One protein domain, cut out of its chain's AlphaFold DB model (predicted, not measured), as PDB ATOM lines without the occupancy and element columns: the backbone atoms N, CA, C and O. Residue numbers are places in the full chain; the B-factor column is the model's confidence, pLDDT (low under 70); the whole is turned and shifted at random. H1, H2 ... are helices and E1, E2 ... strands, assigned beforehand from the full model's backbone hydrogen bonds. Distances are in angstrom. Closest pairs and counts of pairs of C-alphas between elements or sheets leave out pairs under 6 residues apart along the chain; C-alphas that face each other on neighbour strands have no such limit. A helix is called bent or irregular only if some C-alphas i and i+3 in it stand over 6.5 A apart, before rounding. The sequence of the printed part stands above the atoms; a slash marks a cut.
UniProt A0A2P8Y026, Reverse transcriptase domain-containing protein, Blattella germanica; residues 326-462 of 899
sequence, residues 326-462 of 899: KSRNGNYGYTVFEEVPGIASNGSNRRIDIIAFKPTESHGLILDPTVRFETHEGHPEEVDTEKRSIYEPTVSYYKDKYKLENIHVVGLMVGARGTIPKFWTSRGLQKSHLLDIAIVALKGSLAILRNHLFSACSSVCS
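What this domain is: This is residues 326 to 462 of the 899 residues of the protein "Reverse transcriptase domain-containing protein" of Blattella germanica (UniProt A0A2P8Y026). A strongly twisted sheet of four strands curls round the kinked helix H1, while the long helix H3 only grazes the sheet and sticks out as an arm with residues 446 to 462. The printed part has 137 residues, with named elements in the order E1, E2, E3, H1, E4, H2, H3, and is of mixed class, helices and strands. The mixed sheet runs E1, E2, E3, E4. The whole is only just loose, close to compact, with a radius of gyration of the C-alphas of 17.6 A and spans of 55 by 37 by 34 A.

How they stand to each other: E1, residues 335 to 343, bends by 81 degrees at residue 339 and forms a hairpin with E2, residues 349 to 357; N 337 and O 355, 2.9 A apart, are within hydrogen-bond range. E2 and E3, residues 363 to 372, form another, with N 356 and O 365 2.9 A apart; E1, E2 and E3 are a meander, each strand the antiparallel neighbour of the one before. H1, residues 379 to 402, is on one face of the sheet, two layers; its closest C-alphas to E4, residues 406 to 415, are those of Asp 384 and Gly 411, 3.8 A apart. E3, H1 and E4 make a strand-helix-strand unit, parallel neighbours joined through a helix, with a right-handed crossover; N 366 and O 408 are 2.8 A apart. H2, residues 422 to 425, only grazes the sheet. H3, residues 431 to 462, is apart from H1. O i to N i+4 pairs are within range in 15 of 20 in H1 and 25 of 28 in H3; H2 is too short for one.

Where its parts are: E1 begins at C-alpha 335 (59.906, 44.711, 111.706). E3 spans 28.3 A, E4 29.0 A and H1 31.3 A; H1 is irregular, C-alphas 393 and 396 being 7.4 A apart. H3, 46.0 A, ends at C-alpha 462 (47.869, 76.416, 79.731).

The domain as a whole: The farthest C-alphas, of Thr 360 and Cys 461, are 57.5 A apart. The printed part has no cut and no long link. Residues 326 to 332 and 455 to 462 have pLDDT under 70.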
ATOM      1  N   LYS A 326      60.656  45.230 104.790       46.38
ATOM      2  CA  LYS A 326      61.410  44.406 105.731       46.38
ATOM      3  C   LYS A 326      62.867  44.850 105.678       46.38
ATOM      4  O   LYS A 326      63.687  44.247 104.990       46.38
ATOM      5  N   SER A 327      63.163  45.946 106.376       44.25
ATOM      6  CA  SER A 327      64.497  46.533 106.489       44.25
ATOM      7  C   SER A 327      65.448  45.545 107.166       44.25
ATOM      8  O   SER A 327      65.656  45.563 108.378       44.25
ATOM      9  N   ARG A 328      66.028  44.640 106.370       42.84
ATOM     10  CA  ARG A 328      67.032  43.648 106.785       42.84
ATOM     11  C   ARG A 328      68.415  44.288 106.998       42.84
ATOM     12  O   ARG A 328      69.436  43.641 106.785       42.84
ATOM     13  N   ASN A 329      68.460  45.545 107.448       42.19
ATOM     14  CA  ASN A 329      69.692  46.260 107.779       42.19
ATOM     15  C   ASN A 329      70.271  45.777 109.121       42.19
ATOM     16  O   ASN A 329      70.217  46.475 110.134       42.19
ATOM     17  N   GLY A 330      70.843  44.570 109.097       40.44
ATOM     18  CA  GLY A 330      71.829  44.057 110.052       40.44
ATOM     19  C   GLY A 330      71.372  43.932 111.507       40.44
ATOM     20  O   GLY A 330      71.061  42.839 111.968       40.44
ATOM     21  N   ASN A 331      71.393  45.048 112.243       47.88
ATOM     22  CA  ASN A 331      71.744  45.041 113.667       47.88
ATOM     23  C   ASN A 331      70.629  45.471 114.639       47.88
ATOM     24  O   ASN A 331      70.796  45.284 115.840       47.88
ATOM     25  N   TYR A 332      69.505  46.036 114.174       58.25
ATOM     26  CA  TYR A 332      68.503  46.652 115.074       58.25
ATOM     27  C   TYR A 332      67.149  45.925 115.185       58.25
ATOM     28  O   TYR A 332      66.341  46.265 116.046       58.25
ATOM     29  N   GLY A 333      66.905  44.892 114.372       84.38
ATOM     30  CA  GLY A 333      65.893  43.859 114.646       84.38
ATOM     31  C   GLY A 333      64.404  44.247 114.607       84.38
ATOM     32  O   GLY A 333      63.572  43.389 114.890       84.38
ATOM     33  N   TYR A 334      64.027  45.479 114.257       91.69
ATOM     34  CA  TYR A 334      62.615  45.866 114.120       91.69
ATOM     35  C   TYR A 334      62.013  45.394 112.787       91.69
ATOM     36  O   TYR A 334      62.567  45.629 111.716       91.69
ATOM     37  N   THR A 335      60.826  44.791 112.847       93.94
ATOM     38  CA  THR A 335      59.906  44.711 111.706       93.94
ATOM     39  C   THR A 335      59.073  45.983 111.676       93.94
ATOM     40  O   THR A 335      58.529  46.391 112.703       93.94
ATOM     41  N   VAL A 336      58.976  46.605 110.502       95.12
ATOM     42  CA  VAL A 336      58.256  47.862 110.283       95.12
ATOM     43  C   VAL A 336      57.208  47.655 109.193       95.12
ATOM     44  O   VAL A 336      57.477  47.000 108.185       95.12
ATOM     45  N   PHE A 337      56.020  48.211 109.407       95.62
ATOM     46  CA  PHE A 337      54.956  48.306 108.415       95.62
ATOM     47  C   PHE A 337      54.532  49.771 108.300       95.62
ATOM     48  O   PHE A 337      54.247  50.415 109.311       95.62
ATOM     49  N   GLU A 338      54.485  50.276 107.073       96.06
ATOM     50  CA  GLU A 338      54.091  51.648 106.740       96.06
ATOM     51  C   GLU A 338      52.601  51.676 106.330       96.06
ATOM     52  O   GLU A 338      52.070  50.685 105.820       96.06
ATOM     53  N   GLU A 339      51.922  52.803 106.554       95.56
ATOM     54  CA  GLU A 339      50.607  53.145 105.983       95.56
ATOM     55  C   GLU A 339      49.489  52.104 106.238       95.56
ATOM     56  O   GLU A 339      48.640  51.787 105.389       95.56
ATOM     57  N   VAL A 340      49.480  51.546 107.450       96.44
ATOM     58  CA  VAL A 340      48.698  50.359 107.809       96.44
ATOM     59  C   VAL A 340      47.242  50.714 108.139       96.44
ATOM     60  O   VAL A 340      47.000  51.545 109.014       96.44
ATOM     61  N   PRO A 341      46.238  50.057 107.525       97.50
ATOM     62  CA  PRO A 341      44.841  50.212 107.919       97.50
ATOM     63  C   PRO A 341      44.507  49.416 109.191       97.50
ATOM     64  O   PRO A 341      44.979  48.288 109.390       97.50
ATOM     65  N   GLY A 342      43.607  49.972 110.005       97.38
ATOM     66  CA  GLY A 342      43.085  49.341 111.211       97.38
ATOM     67  C   GLY A 342      41.761  49.916 111.706       97.38
ATOM     68  O   GLY A 342      41.190  50.834 111.113       97.38
ATOM     69  N   ILE A 343      41.239  49.327 112.781       98.00
ATOM     70  CA  ILE A 343      39.883  49.585 113.282       98.00
ATOM     71  C   ILE A 343      39.969  50.077 114.728       98.00
ATOM     72  O   ILE A 343      40.535  49.407 115.587       98.00
ATOM     73  N   ALA A 344      39.400  51.249 114.999       98.25
ATOM     74  CA  ALA A 344      39.267  51.780 116.349       98.25
ATOM     75  C   ALA A 344      38.158  51.058 117.138       98.25
ATOM     76  O   ALA A 344      37.194  50.557 116.561       98.25
ATOM     77  N   SER A 345      38.232  51.090 118.467       97.62
ATOM     78  CA  SER A 345      37.263  50.494 119.403       97.62
ATOM     79  C   SER A 345      35.812  50.960 119.210       97.62
ATOM     80  O   SER A 345      34.880  50.241 119.559       97.62
ATOM     81  N   ASN A 346      35.603  52.132 118.603       97.06
ATOM     82  CA  ASN A 346      34.290  52.659 118.213       97.06
ATOM     83  C   ASN A 346      33.815  52.218 116.809       97.06
ATOM     84  O   ASN A 346      32.817  52.733 116.309       97.06
ATOM     85  N   GLY A 347      34.539  51.312 116.148       97.62
ATOM     86  CA  GLY A 347      34.265  50.833 114.792       97.62
ATOM     87  C   GLY A 347      34.692  51.779 113.663       97.62
ATOM     88  O   GLY A 347      34.398  51.488 112.504       97.62
ATOM     89  N   SER A 348      35.365  52.904 113.950       97.56
ATOM     90  CA  SER A 348      35.893  53.780 112.893       97.56
ATOM     91  C   SER A 348      37.175  53.215 112.278       97.56
ATOM     92  O   SER A 348      38.108  52.841 112.988       97.56
ATOM     93  N   ASN A 349      37.235  53.177 110.945       97.62
ATOM     94  CA  ASN A 349      38.461  52.837 110.225       97.62
ATOM     95  C   ASN A 349      39.483  53.971 110.379       97.62
ATOM     96  O   ASN A 349      39.132  55.149 110.278       97.62
ATOM     97  N   ARG A 350      40.746  53.602 110.578       97.62
ATOM     98  CA  ARG A 350      41.909  54.490 110.636       97.62
ATOM     99  C   ARG A 350      43.030  53.911 109.772       97.62
ATOM    100  O   ARG A 350      43.028  52.719 109.471       97.62
ATOM    101  N   ARG A 351      43.982  54.757 109.398       97.50
ATOM    102  CA  ARG A 351      45.294  54.371 108.869       97.50
ATOM    103  C   ARG A 351      46.327  54.939 109.841       97.50
ATOM    104  O   ARG A 351      46.048  55.981 110.433       97.50
ATOM    105  N   ILE A 352      47.418  54.224 110.074       97.81
ATOM    106  CA  ILE A 352      48.566  54.712 110.847       97.81
ATOM    107  C   ILE A 352      49.772  54.795 109.923       97.81
ATOM    108  O   ILE A 352      49.962  53.911 109.088       97.81
ATOM    109  N   ASP A 353      50.583  55.827 110.103       97.19
ATOM    110  CA  ASP A 353      51.718  56.096 109.224       97.19
ATOM    111  C   ASP A 353      52.774  54.990 109.351       97.19
ATOM    112  O   ASP A 353      53.263  54.480 108.345       97.19
ATOM    113  N   ILE A 354      53.099  54.570 110.583       97.44
ATOM    114  CA  ILE A 354      54.090  53.524 110.866       97.44
ATOM    115  C   ILE A 354      53.672  52.681 112.086       97.44
ATOM    116  O   ILE A 354      53.244  53.213 113.114       97.44
ATOM    117  N   ILE A 355      53.884  51.361 112.024       97.62
ATOM    118  CA  ILE A 355      54.018  50.491 113.206       97.62
ATOM    119  C   ILE A 355      55.328  49.698 113.157       97.62
ATOM    120  O   ILE A 355      55.654  49.081 112.143       97.62
ATOM    121  N   ALA A 356      56.067  49.698 114.267       96.50
ATOM    122  CA  ALA A 356      57.355  49.027 114.422       96.50
ATOM    123  C   ALA A 356      57.394  48.158 115.691       96.50
ATOM    124  O   ALA A 356      56.978  48.599 116.761       96.50
ATOM    125  N   PHE A 357      57.907  46.931 115.594       96.12
ATOM    126  CA  PHE A 357      58.102  46.007 116.724       96.12
ATOM    127  C   PHE A 357      59.227  45.009 116.417       96.12
ATOM    128  O   PHE A 357      59.441  44.676 115.251       96.12
ATOM    129  N   LYS A 358      59.964  44.507 117.418       93.81
ATOM    130  CA  LYS A 358      60.939  43.426 117.173       93.81
ATOM    131  C   LYS A 358      60.226  42.066 117.177       93.81
ATOM    132  O   LYS A 358      59.402  41.849 118.059       93.81
ATOM    133  N   PRO A 359      60.550  41.109 116.283       92.88
ATOM    134  CA  PRO A 359      59.937  39.772 116.284       92.88
ATOM    135  C   PRO A 359      60.097  38.980 117.591       92.88
ATOM    136  O   PRO A 359      59.354  38.035 117.830       92.88
ATOM    137  N   THR A 360      61.082  39.342 118.414       94.00
ATOM    138  CA  THR A 360      61.390  38.729 119.714       94.00
ATOM    139  C   THR A 360      60.716  39.423 120.899       94.00
ATOM    140  O   THR A 360      60.873  38.968 122.028       94.00
ATOM    141  N   GLU A 361      60.005  40.531 120.680       95.56
ATOM    142  CA  GLU A 361      59.426  41.366 121.734       95.56
ATOM    143  C   GLU A 361      57.911  41.471 121.554       95.56
ATOM    144  O   GLU A 361      57.414  41.811 120.485       95.56
ATOM    145  N   SER A 362      57.152  41.270 122.631       96.38
ATOM    146  CA  SER A 362      55.691  41.430 122.634       96.38
ATOM    147  C   SER A 362      55.224  42.898 122.601       96.38
ATOM    148  O   SER A 362      54.060  43.196 122.879       96.38
ATOM    149  N   HIS A 363      56.134  43.826 122.304       97.06
ATOM    150  CA  HIS A 363      55.965  45.267 122.439       97.06
ATOM    151  C   HIS A 363      56.146  45.958 121.084       97.06
ATOM    152  O   HIS A 363      57.139  45.740 120.389       97.06
ATOM    153  N   GLY A 364      55.193  46.817 120.721       97.19
ATOM    154  CA  GLY A 364      55.247  47.632 119.510       97.19
ATOM    155  C   GLY A 364      55.102  49.130 119.752       97.19
ATOM    156  O   GLY A 364      54.666  49.590 120.810       97.19
ATOM    157  N   LEU A 365      55.443  49.889 118.720       97.31
ATOM    158  CA  LEU A 365      55.333  51.337 118.645       97.31
ATOM    159  C   LEU A 365      54.498  51.700 117.416       97.31
ATOM    160  O   LEU A 365      54.836  51.291 116.309       97.31
ATOM    161  N   ILE A 366      53.431  52.471 117.604       98.12
ATOM    162  CA  ILE A 366      52.745  53.188 116.524       98.12
ATOM    163  C   ILE A 366      53.343  54.590 116.491       98.12
ATOM    164  O   ILE A 366      53.312  55.286 117.507       98.12
ATOM    165  N   LEU A 367      53.891  54.984 115.346       96.88
ATOM    166  CA  LEU A 367      54.567  56.262 115.156       96.88
ATOM    167  C   LEU A 367      53.829  57.068 114.080       96.88
ATOM    168  O   LEU A 367      53.524  56.536 113.014       96.88
ATOM    169  N   ASP A 368      53.568  58.342 114.362       97.06
ATOM    170  CA  ASP A 368      52.971  59.304 113.426       97.06
ATOM    171  C   ASP A 368      53.891  60.538 113.332       97.06
ATOM    172  O   ASP A 368      53.926  61.345 114.271       97.06
ATOM    173  N   PRO A 369      54.717  60.659 112.273       95.12
ATOM    174  CA  PRO A 369      55.547  61.832 112.023       95.12
ATOM    175  C   PRO A 369      54.727  62.979 111.419       95.12
ATOM    176  O   PRO A 369      54.323  62.946 110.260       95.12
ATOM    177  N   THR A 370      54.542  64.054 112.188       95.25
ATOM    178  CA  THR A 370      53.763  65.230 111.770       95.25
ATOM    179  C   THR A 370      54.626  66.492 111.767       95.25
ATOM    180  O   THR A 370      55.211  66.859 112.785       95.25
ATOM    181  N   VAL A 371      54.646  67.216 110.643       94.25
ATOM    182  CA  VAL A 371      55.298  68.534 110.545       94.25
ATOM    183  C   VAL A 371      54.357  69.635 111.058       94.25
ATOM    184  O   VAL A 371      53.206  69.708 110.625       94.25
ATOM    185  N   ARG A 372      54.827  70.517 111.955       93.94
ATOM    186  CA  ARG A 372      54.085  71.710 112.427       93.94
ATOM    187  C   ARG A 372      54.969  72.937 112.589       93.94
ATOM    188  O   ARG A 372      56.148  72.827 112.903       93.94
ATOM    189  N   PHE A 373      54.363  74.117 112.458       92.75
ATOM    190  CA  PHE A 373      54.991  75.363 112.891       92.75
ATOM    191  C   PHE A 373      55.159  75.408 114.414       92.75
ATOM    192  O   PHE A 373      54.287  74.999 115.183       92.75
ATOM    193  N   GLU A 374      56.308  75.917 114.831       90.56
ATOM    194  CA  GLU A 374      56.783  75.958 116.204       90.56
ATOM    195  C   GLU A 374      56.247  77.215 116.915       90.56
ATOM    196  O   GLU A 374      56.661  78.334 116.616       90.56
ATOM    197  N   THR A 375      55.293  77.038 117.835       93.25
ATOM    198  CA  THR A 375      54.584  78.126 118.543       93.25
ATOM    199  C   THR A 375      55.101  78.371 119.961       93.25
ATOM    200  O   THR A 375      55.151  79.514 120.407       93.25
ATOM    201  N   HIS A 376      55.465  77.305 120.677       93.94
ATOM    202  CA  HIS A 376      55.993  77.300 122.045       93.94
ATOM    203  C   HIS A 376      56.658  75.950 122.343       93.94
ATOM    204  O   HIS A 376      56.421  74.967 121.639       93.94
ATOM    205  N   GLU A 377      57.459  75.889 123.410       90.38
ATOM    206  CA  GLU A 377      58.259  74.705 123.750       90.38
ATOM    207  C   GLU A 377      57.427  73.435 123.991       90.38
ATOM    208  O   GLU A 377      57.889  72.366 123.619       90.38
ATOM    209  N   GLY A 378      56.211  73.549 124.547       94.81
ATOM    210  CA  GLY A 378      55.320  72.412 124.853       94.81
ATOM    211  C   GLY A 378      54.429  71.906 123.703       94.81
ATOM    212  O   GLY A 378      53.591  71.033 123.912       94.81
ATOM    213  N   HIS A 379      54.560  72.457 122.489       94.81
ATOM    214  CA  HIS A 379      53.800  71.985 121.318       94.81
ATOM    215  C   HIS A 379      54.088  70.505 120.927       94.81
ATOM    216  O   HIS A 379      53.164  69.830 120.469       94.81
ATOM    217  N   PRO A 380      55.297  69.932 121.126       94.31
ATOM    218  CA  PRO A 380      55.563  68.511 120.869       94.31
ATOM    219  C   PRO A 380      54.728  67.571 121.749       94.31
ATOM    220  O   PRO A 380      54.194  66.580 121.255       94.31
ATOM    221  N   GLU A 381      54.568  67.894 123.032       94.88
ATOM    222  CA  GLU A 381      53.765  67.135 123.995       94.88
ATOM    223  C   GLU A 381      52.262  67.219 123.680       94.88
ATOM    224  O   GLU A 381      51.521  66.249 123.882       94.88
ATOM    225  N   GLU A 382      51.807  68.351 123.134       96.44
ATOM    226  CA  GLU A 382      50.457  68.505 122.584       96.44
ATOM    227  C   GLU A 382      50.249  67.635 121.338       96.44
ATOM    228  O   GLU A 382      49.240  66.937 121.259       96.44
ATOM    229  N   VAL A 383      51.208  67.602 120.401       96.25
ATOM    230  CA  VAL A 383      51.156  66.722 119.215       96.25
ATOM    231  C   VAL A 383      51.146  65.248 119.620       96.25
ATOM    232  O   VAL A 383      50.323  64.485 119.113       96.25
ATOM    233  N   ASP A 384      52.000  64.833 120.556       96.31
ATOM    234  CA  ASP A 384      52.003  63.464 121.078       96.31
ATOM    235  C   ASP A 384      50.664  63.101 121.740       96.31
ATOM    236  O   ASP A 384      50.098  62.043 121.465       96.31
ATOM    237  N   THR A 385      50.099  64.008 122.540       97.38
ATOM    238  CA  THR A 385      48.787  63.815 123.179       97.38
ATOM    239  C   THR A 385      47.644  63.766 122.157       97.38
ATOM    240  O   THR A 385      46.747  62.928 122.274       97.38
ATOM    241  N   GLU A 386      47.688  64.600 121.115       97.62
ATOM    242  CA  GLU A 386      46.730  64.593 120.008       97.62
ATOM    243  C   GLU A 386      46.775  63.256 119.254       97.62
ATOM    244  O   GLU A 386      45.745  62.588 119.125       97.62
ATOM    245  N   LYS A 387      47.959  62.813 118.809       97.62
ATOM    246  CA  LYS A 387      48.110  61.555 118.061       97.62
ATOM    247  C   LYS A 387      47.799  60.328 118.921       97.62
ATOM    248  O   LYS A 387      47.130  59.415 118.431       97.62
ATOM    249  N   ARG A 388      48.144  60.335 120.216       98.06
ATOM    250  CA  ARG A 388      47.655  59.334 121.183       98.06
ATOM    251  C   ARG A 388      46.128  59.278 121.208       98.06
ATOM    252  O   ARG A 388      45.573  58.208 120.977       98.06
ATOM    253  N   SER A 389      45.436  60.413 121.334       98.00
ATOM    254  CA  SER A 389      43.961  60.439 121.332       98.00
ATOM    255  C   SER A 389      43.315  59.891 120.043       98.00
ATOM    256  O   SER A 389      42.197  59.371 120.079       98.00
ATOM    257  N   ILE A 390      44.018  59.969 118.905       97.69
ATOM    258  CA  ILE A 390      43.543  59.484 117.601       97.69
ATOM    259  C   ILE A 390      43.760  57.969 117.441       97.69
ATOM    260  O   ILE A 390      42.858  57.290 116.935       97.69
ATOM    261  N   TYR A 391      44.911  57.426 117.863       98.44
ATOM    262  CA  TYR A 391      45.283  56.027 117.587       98.44
ATOM    263  C   TYR A 391      45.263  55.076 118.786       98.44
ATOM    264  O   TYR A 391      45.160  53.871 118.555       98.44
ATOM    265  N   GLU A 392      45.272  55.534 120.042       98.44
ATOM    266  CA  GLU A 392      45.046  54.651 121.203       98.44
ATOM    267  C   GLU A 392      43.757  53.810 121.060       98.44
ATOM    268  O   GLU A 392      43.813  52.602 121.311       98.44
ATOM    269  N   PRO A 393      42.631  54.339 120.528       98.62
ATOM    270  CA  PRO A 393      41.453  53.531 120.215       98.62
ATOM    271  C   PRO A 393      41.695  52.357 119.248       98.62
ATOM    272  O   PRO A 393      40.886  51.436 119.228       98.62
ATOM    273  N   THR A 394      42.759  52.373 118.438       98.56
ATOM    274  CA  THR A 394      43.101  51.313 117.461       98.56
ATOM    275  C   THR A 394      44.031  50.231 118.015       98.56
ATOM    276  O   THR A 394      44.236  49.204 117.368       98.56
ATOM    277  N   VAL A 395      44.590  50.428 119.215       98.50
ATOM    278  CA  VAL A 395      45.638  49.563 119.779       98.50
ATOM    279  C   VAL A 395      45.193  48.103 119.912       98.50
ATOM    280  O   VAL A 395      45.980  47.214 119.603       98.50
ATOM    281  N   SER A 396      43.945  47.826 120.304       98.38
ATOM    282  CA  SER A 396      43.438  46.446 120.418       98.38
ATOM    283  C   SER A 396      43.475  45.693 119.086       98.38
ATOM    284  O   SER A 396      43.982  44.575 119.033       98.38
ATOM    285  N   TYR A 397      43.036  46.328 117.994       98.44
ATOM    286  CA  TYR A 397      43.094  45.750 116.650       98.44
ATOM    287  C   TYR A 397      44.533  45.403 116.242       98.44
ATOM    288  O   TYR A 397      44.776  44.331 115.686       98.44
ATOM    289  N   TYR A 398      45.503  46.274 116.535       98.31
ATOM    290  CA  TYR A 398      46.902  46.017 116.191       98.31
ATOM    291  C   TYR A 398      47.568  44.969 117.095       98.31
ATOM    292  O   TYR A 398      48.342  44.160 116.582       98.31
ATOM    293  N   LYS A 399      47.211  44.903 118.387       98.25
ATOM    294  CA  LYS A 399      47.605  43.803 119.287       98.25
ATOM    295  C   LYS A 399      47.126  42.456 118.740       98.25
ATOM    296  O   LYS A 399      47.935  41.549 118.544       98.25
ATOM    297  N   ASP A 400      45.845  42.355 118.379       98.06
ATOM    298  CA  ASP A 400      45.256  41.137 117.810       98.06
ATOM    299  C   ASP A 400      45.846  40.767 116.441       98.06
ATOM    300  O   ASP A 400      46.048  39.580 116.160       98.06
ATOM    301  N   LYS A 401      46.137  41.757 115.586       97.56
ATOM    302  CA  LYS A 401      46.702  41.560 114.241       97.56
ATOM    303  C   LYS A 401      48.152  41.074 114.277       97.56
ATOM    304  O   LYS A 401      48.479  40.129 113.564       97.56
ATOM    305  N   TYR A 402      48.999  41.698 115.097       97.12
ATOM    306  CA  TYR A 402      50.448  41.451 115.127       97.12
ATOM    307  C   TYR A 402      50.917  40.564 116.294       97.12
ATOM    308  O   TYR A 402      52.103  40.269 116.387       97.12
ATOM    309  N   LYS A 403      49.996  40.097 117.152       97.62
ATOM    310  CA  LYS A 403      50.263  39.265 118.347       97.62
ATOM    311  C   LYS A 403      51.180  39.945 119.368       97.62
ATOM    312  O   LYS A 403      52.035  39.315 119.980       97.62
ATOM    313  N   LEU A 404      50.944  41.241 119.566       97.50
ATOM    314  CA  LEU A 404      51.652  42.076 120.533       97.50
ATOM    315  C   LEU A 404      50.838  42.184 121.827       97.50
ATOM    316  O   LEU A 404      49.634  42.428 121.792       97.50
ATOM    317  N   GLU A 405      51.497  42.046 122.973       97.94
ATOM    318  CA  GLU A 405      50.891  42.252 124.291       97.94
ATOM    319  C   GLU A 405      50.714  43.739 124.587       97.94
ATOM    320  O   GLU A 405      49.703  44.128 125.170       97.94
ATOM    321  N   ASN A 406      51.661  44.578 124.154       98.06
ATOM    322  CA  ASN A 406      51.704  46.015 124.406       98.06
ATOM    323  C   ASN A 406      52.012  46.803 123.132       98.06
ATOM    324  O   ASN A 406      52.811  46.386 122.299       98.06
ATOM    325  N   ILE A 407      51.366  47.960 122.980       98.12
ATOM    326  CA  ILE A 407      51.651  48.914 121.906       98.12
ATOM    327  C   ILE A 407      51.568  50.314 122.500       98.12
ATOM    328  O   ILE A 407      50.560  50.646 123.127       98.12
ATOM    329  N   HIS A 408      52.599  51.125 122.281       97.44
ATOM    330  CA  HIS A 408      52.598  52.546 122.622       97.44
ATOM    331  C   HIS A 408      52.382  53.371 121.355       97.44
ATOM    332  O   HIS A 408      53.039  53.134 120.345       97.44
ATOM    333  N   VAL A 409      51.475  54.345 121.405       97.88
ATOM    334  CA  VAL A 409      51.337  55.363 120.355       97.88
ATOM    335  C   VAL A 409      52.257  56.533 120.702       97.88
ATOM    336  O   VAL A 409      52.339  56.920 121.868       97.88
ATOM    337  N   VAL A 410      52.954  57.071 119.702       96.50
ATOM    338  CA  VAL A 410      53.882  58.199 119.832       96.50
ATOM    339  C   VAL A 410      53.635  59.182 118.687       96.50
ATOM    340  O   VAL A 410      53.799  58.826 117.518       96.50
ATOM    341  N   GLY A 411      53.255  60.418 119.013       96.69
ATOM    342  CA  GLY A 411      53.212  61.506 118.032       96.69
ATOM    343  C   GLY A 411      54.589  62.147 117.898       96.69
ATOM    344  O   GLY A 411      55.189  62.563 118.884       96.69
ATOM    345  N   LEU A 412      55.107  62.213 116.678       94.88
ATOM    346  CA  LEU A 412      56.468  62.641 116.380       94.88
ATOM    347  C   LEU A 412      56.444  63.999 115.669       94.88
ATOM    348  O   LEU A 412      56.455  64.081 114.442       94.88
ATOM    349  N   MET A 413      56.399  65.084 116.449       95.44
ATOM    350  CA  MET A 413      56.459  66.441 115.897       95.44
ATOM    351  C   MET A 413      57.830  66.723 115.269       95.44
ATOM    352  O   MET A 413      58.853  66.645 115.949       95.44
ATOM    353  N   VAL A 414      57.836  67.148 114.009       95.75
ATOM    354  CA  VAL A 414      58.971  67.828 113.369       95.75
ATOM    355  C   VAL A 414      58.597  69.293 113.158       95.75
ATOM    356  O   VAL A 414      57.488  69.608 112.724       95.75
ATOM    357  N   GLY A 415      59.504  70.207 113.479       94.62
ATOM    358  CA  GLY A 415      59.317  71.628 113.234       94.62
ATOM    359  C   GLY A 415      59.362  71.963 111.742       94.62
ATOM    360  O   GLY A 415      60.235  71.483 111.017       94.62
ATOM    361  N   ALA A 416      58.451  72.816 111.272       89.81
ATOM    362  CA  ALA A 416      58.416  73.292 109.887       89.81
ATOM    363  C   ALA A 416      59.678  74.086 109.490       89.81
ATOM    364  O   ALA A 416      59.976  74.219 108.304       89.81
ATOM    365  N   ARG A 417      60.449  74.580 110.470       86.56
ATOM    366  CA  ARG A 417      61.760  75.222 110.283       86.56
ATOM    367  C   ARG A 417      62.926  74.247 110.503       86.56
ATOM    368  O   ARG A 417      64.051  74.681 110.722       86.56
ATOM    369  N   GLY A 418      62.665  72.938 110.486       88.19
ATOM    370  CA  GLY A 418      63.647  71.893 110.791       88.19
ATOM    371  C   GLY A 418      63.949  71.731 112.285       88.19
ATOM    372  O   GLY A 418      64.875  71.007 112.640       88.19
ATOM    373  N   THR A 419      63.192  72.378 113.179       90.38
ATOM    374  CA  THR A 419      63.405  72.232 114.627       90.38
ATOM    375  C   THR A 419      63.058  70.810 115.065       90.38
ATOM    376  O   THR A 419      61.937  70.352 114.851       90.38
ATOM    377  N   ILE A 420      63.992  70.116 115.716       91.00
ATOM    378  CA  ILE A 420      63.756  68.788 116.295       91.00
ATOM    379  C   ILE A 420      63.530  68.925 117.808       91.00
ATOM    380  O   ILE A 420      64.455  69.302 118.529       91.00
ATOM    381  N   PRO A 421      62.326  68.612 118.322       87.75
ATOM    382  CA  PRO A 421      62.059  68.596 119.755       87.75
ATOM    383  C   PRO A 421      62.980  67.669 120.558       87.75
ATOM    384  O   PRO A 421      63.285  66.555 120.128       87.75
ATOM    385  N   LYS A 422      63.294  68.057 121.804       87.19
ATOM    386  CA  LYS A 422      63.986  67.206 122.804       87.19
ATOM    387  C   LYS A 422      63.263  65.870 123.071       87.19
ATOM    388  O   LYS A 422      63.877  64.911 123.534       87.19
ATOM    389  N   PHE A 423      61.977  65.793 122.722       81.81
ATOM    390  CA  PHE A 423      61.177  64.568 122.678       81.81
ATOM    391  C   PHE A 423      61.790  63.459 121.800       81.81
ATOM    392  O   PHE A 423      61.607  62.283 122.095       81.81
ATOM    393  N   TRP A 424      62.547  63.794 120.750       83.19
ATOM    394  CA  TRP A 424      63.226  62.794 119.917       83.19
ATOM    395  C   TRP A 424      64.506  62.255 120.565       83.19
ATOM    396  O   TRP A 424      64.747  61.048 120.546       83.19
ATOM    397  N   THR A 425      65.319  63.123 121.181       82.44
ATOM    398  CA  THR A 425      66.555  62.697 121.861       82.44
ATOM    399  C   THR A 425      66.258  61.844 123.093       82.44
ATOM    400  O   THR A 425      66.990  60.897 123.362       82.44
ATOM    401  N   SER A 426      65.145  62.092 123.801       82.44
ATOM    402  CA  SER A 426      64.711  61.243 124.925       82.44
ATOM    403  C   SER A 426      64.274  59.828 124.509       82.44
ATOM    404  O   SER A 426      64.148  58.954 125.366       82.44
ATOM    405  N   ARG A 427      64.088  59.568 123.204       79.88
ATOM    406  CA  ARG A 427      63.841  58.231 122.632       79.88
ATOM    407  C   ARG A 427      65.104  57.555 122.082       79.88
ATOM    408  O   ARG A 427      64.997  56.494 121.475       79.88
ATOM    409  N   GLY A 428      66.286  58.139 122.291       83.94
ATOM    410  CA  GLY A 428      67.569  57.524 121.936       83.94
ATOM    411  C   GLY A 428      67.945  57.586 120.451       83.94
ATOM    412  O   GLY A 428      68.856  56.872 120.035       83.94
ATOM    413  N   LEU A 429      67.291  58.426 119.638       83.44
ATOM    414  CA  LEU A 429      67.771  58.678 118.277       83.44
ATOM    415  C   LEU A 429      69.101  59.443 118.310       83.44
ATOM    416  O   LEU A 429      69.220  60.489 118.949       83.44
ATOM    417  N   GLN A 430      70.086  58.933 117.569       89.31
ATOM    418  CA  GLN A 430      71.377  59.594 117.375       89.31
ATOM    419  C   GLN A 430      71.213  60.957 116.681       89.31
ATOM    420  O   GLN A 430      70.398  61.114 115.770       89.31
ATOM    421  N   LYS A 431      72.044  61.927 117.084       86.62
ATOM    422  CA  LYS A 431      72.036  63.321 116.600       86.62
ATOM    423  C   LYS A 431      72.155  63.441 115.070       86.62
ATOM    424  O   LYS A 431      71.565  64.353 114.501       86.62
ATOM    425  N   SER A 432      72.857  62.509 114.423       91.19
ATOM    426  CA  SER A 432      72.951  62.361 112.961       91.19
ATOM    427  C   SER A 432      71.577  62.192 112.307       91.19
ATOM    428  O   SER A 432      71.151  63.057 111.549       91.19
ATOM    429  N   HIS A 433      70.829  61.152 112.684       89.38
ATOM    430  CA  HIS A 433      69.495  60.884 112.134       89.38
ATOM    431  C   HIS A 433      68.506  62.034 112.385       89.38
ATOM    432  O   HIS A 433      67.618  62.278 111.572       89.38
ATOM    433  N   LEU A 434      68.656  62.769 113.493       88.81
ATOM    434  CA  LEU A 434      67.841  63.957 113.768       88.81
ATOM    435  C   LEU A 434      68.162  65.115 112.813       88.81
ATOM    436  O   LEU A 434      67.246  65.798 112.356       88.81
ATOM    437  N   LEU A 435      69.439  65.305 112.468       89.31
ATOM    438  CA  LEU A 435      69.863  66.265 111.450       89.31
ATOM    439  C   LEU A 435      69.344  65.864 110.058       89.31
ATOM    440  O   LEU A 435      68.827  66.717 109.340       89.31
ATOM    441  N   ASP A 436      69.396  64.576 109.704       92.12
ATOM    442  CA  ASP A 436      68.839  64.069 108.442       92.12
ATOM    443  C   ASP A 436      67.327  64.324 108.342       92.12
ATOM    444  O   ASP A 436      66.852  64.842 107.329       92.12
ATOM    445  N   ILE A 437      66.566  64.040 109.410       89.88
ATOM    446  CA  ILE A 437      65.121  64.320 109.486       89.88
ATOM    447  C   ILE A 437      64.846  65.822 109.309       89.88
ATOM    448  O   ILE A 437      63.964  66.191 108.530       89.88
ATOM    449  N   ALA A 438      65.616  66.694 109.969       89.31
ATOM    450  CA  ALA A 438      65.489  68.147 109.826       89.31
ATOM    451  C   ALA A 438      65.764  68.616 108.386       89.31
ATOM    452  O   ALA A 438      64.986  69.387 107.820       89.31
ATOM    453  N   ILE A 439      66.837  68.115 107.764       89.50
ATOM    454  CA  ILE A 439      67.224  68.443 106.385       89.50
ATOM    455  C   ILE A 439      66.171  67.948 105.384       89.50
ATOM    456  O   ILE A 439      65.838  68.670 104.443       89.50
ATOM    457  N   VAL A 440      65.620  66.745 105.569       90.06
ATOM    458  CA  VAL A 440      64.555  66.200 104.711       90.06
ATOM    459  C   VAL A 440      63.260  67.000 104.869       90.06
ATOM    460  O   VAL A 440      62.655  67.363 103.860       90.06
ATOM    461  N   ALA A 441      62.865  67.356 106.095       86.38
ATOM    462  CA  ALA A 441      61.683  68.184 106.346       86.38
ATOM    463  C   ALA A 441      61.814  69.595 105.740       86.38
ATOM    464  O   ALA A 441      60.867  70.090 105.125       86.38
ATOM    465  N   LEU A 442      62.995  70.217 105.835       86.75
ATOM    466  CA  LEU A 442      63.290  71.502 105.190       86.75
ATOM    467  C   LEU A 442      63.264  71.399 103.658       86.75
ATOM    468  O   LEU A 442      62.594  72.201 103.008       86.75
ATOM    469  N   LYS A 443      63.919  70.389 103.068       86.62
ATOM    470  CA  LYS A 443      63.896  70.145 101.612       86.62
ATOM    471  C   LYS A 443      62.475  69.899 101.097       86.62
ATOM    472  O   LYS A 443      62.092  70.479 100.083       86.62
ATOM    473  N   GLY A 444      61.679  69.100 101.811       84.94
ATOM    474  CA  GLY A 444      60.268  68.867 101.497       84.94
ATOM    475  C   GLY A 444      59.432  70.145 101.582       84.94
ATOM    476  O   GLY A 444      58.676  70.446 100.662       84.94
ATOM    477  N   SER A 445      59.626  70.950 102.630       81.06
ATOM    478  CA  SER A 445      58.923  72.229 102.811       81.06
ATOM    479  C   SER A 445      59.267  73.242 101.711       81.06
ATOM    480  O   SER A 445      58.371  73.894 101.175       81.06
ATOM    481  N   LEU A 446      60.539  73.327 101.305       83.38
ATOM    482  CA  LEU A 446      60.981  74.155 100.176       83.38
ATOM    483  C   LEU A 446      60.437  73.649  98.832       83.38
ATOM    484  O   LEU A 446      60.036  74.461  97.999       83.38
ATOM    485  N   ALA A 447      60.358  72.332  98.621       82.19
ATOM    486  CA  ALA A 447      59.746  71.753  97.423       82.19
ATOM    487  C   ALA A 447      58.232  72.029  97.356       82.19
ATOM    488  O   ALA A 447      57.719  72.387  96.298       82.19
ATOM    489  N   ILE A 448      57.523  71.941  98.486       79.81
ATOM    490  CA  ILE A 448      56.101  72.301  98.601       79.81
ATOM    491  C   ILE A 448      55.899  73.800  98.333       79.81
ATOM    492  O   ILE A 448      55.022  74.164  97.548       79.81
ATOM    493  N   LEU A 449      56.737  74.671  98.907       81.12
ATOM    494  CA  LEU A 449      56.698  76.115  98.655       81.12
ATOM    495  C   LEU A 449      56.963  76.441  97.176       81.12
ATOM    496  O   LEU A 449      56.181  77.172  96.569       81.12
ATOM    497  N   ARG A 450      58.003  75.847  96.570       84.62
ATOM    498  CA  ARG A 450      58.285  75.951  95.126       84.62
ATOM    499  C   ARG A 450      57.057  75.528  94.319       84.62
ATOM    500  O   ARG A 450      56.601  76.278  93.463       84.62
ATOM    501  N   ASN A 451      56.477  74.371  94.619       78.25
ATOM    502  CA  ASN A 451      55.311  73.874  93.896       78.25
ATOM    503  C   ASN A 451      54.108  74.817  94.027       78.25
ATOM    504  O   ASN A 451      53.449  75.075  93.023       78.25
ATOM    505  N   HIS A 452      53.842  75.405  95.197       75.56
ATOM    506  CA  HIS A 452      52.776  76.404  95.343       75.56
ATOM    507  C   HIS A 452      53.039  77.699  94.561       75.56
ATOM    508  O   HIS A 452      52.118  78.206  93.923       75.56
ATOM    509  N   LEU A 453      54.273  78.212  94.563       78.94
ATOM    510  CA  LEU A 453      54.636  79.432  93.832       78.94
ATOM    511  C   LEU A 453      54.593  79.231  92.305       78.94
ATOM    512  O   LEU A 453      54.054  80.070  91.588       78.94
ATOM    513  N   PHE A 454      55.113  78.108  91.798       76.56
ATOM    514  CA  PHE A 454      55.279  77.884  90.357       76.56
ATOM    515  C   PHE A 454      54.102  77.149  89.681       76.56
ATOM    516  O   PHE A 454      53.830  77.421  88.512       76.56
ATOM    517  N   SER A 455      53.326  76.305  90.379       61.09
ATOM    518  CA  SER A 455      52.097  75.717  89.789       61.09
ATOM    519  C   SER A 455      50.980  76.749  89.590       61.09
ATOM    520  O   SER A 455      50.179  76.638  88.658       61.09
ATOM    521  N   ALA A 456      50.974  77.813  90.402       53.00
ATOM    522  CA  ALA A 456      50.153  78.992  90.152       53.00
ATOM    523  C   ALA A 456      50.474  79.626  88.785       53.00
ATOM    524  O   ALA A 456      49.561  80.083  88.104       53.00
ATOM    525  N   CYS A 457      51.738  79.585  88.346       44.81
ATOM    526  CA  CYS A 457      52.171  80.122  87.057       44.81
ATOM    527  C   CYS A 457      51.816  79.196  85.877       44.81
ATOM    528  O   CYS A 457      51.254  79.657  84.885       44.81
ATOM    529  N   SER A 458      52.073  77.885  85.974       42.44
ATOM    530  CA  SER A 458      51.823  76.958  84.853       42.44
ATOM    531  C   SER A 458      50.341  76.852  84.469       42.44
ATOM    532  O   SER A 458      50.019  76.765  83.283       42.44
ATOM    533  N   SER A 459      49.431  76.960  85.447       44.34
ATOM    534  CA  SER A 459      47.978  76.988  85.202       44.34
ATOM    535  C   SER A 459      47.481  78.229  84.436       44.34
ATOM    536  O   SER A 459      46.390  78.198  83.863       44.34
ATOM    537  N   VAL A 460      48.278  79.304  84.387       47.62
ATOM    538  CA  VAL A 460      48.003  80.504  83.576       47.62
ATOM    539  C   VAL A 460      48.446  80.271  82.131       47.62
ATOM    540  O   VAL A 460      47.671  80.532  81.212       47.62
ATOM    541  N   CYS A 461      49.637  79.700  81.923       40.41
ATOM    542  CA  CYS A 461      50.168  79.399  80.591       40.41
ATOM    543  C   CYS A 461      49.247  78.456  79.796       40.41
ATOM    544  O   CYS A 461      48.898  78.758  78.655       40.41
ATOM    545  N   SER A 462      48.766  77.366  80.409       41.72
ATOM    546  CA  SER A 462      47.869  76.416  79.731       41.72
ATOM    547  C   SER A 462      46.541  77.042  79.287       41.72
ATOM    548  O   SER A 462      45.990  76.657  78.259       41.72
TER     549      SER A 462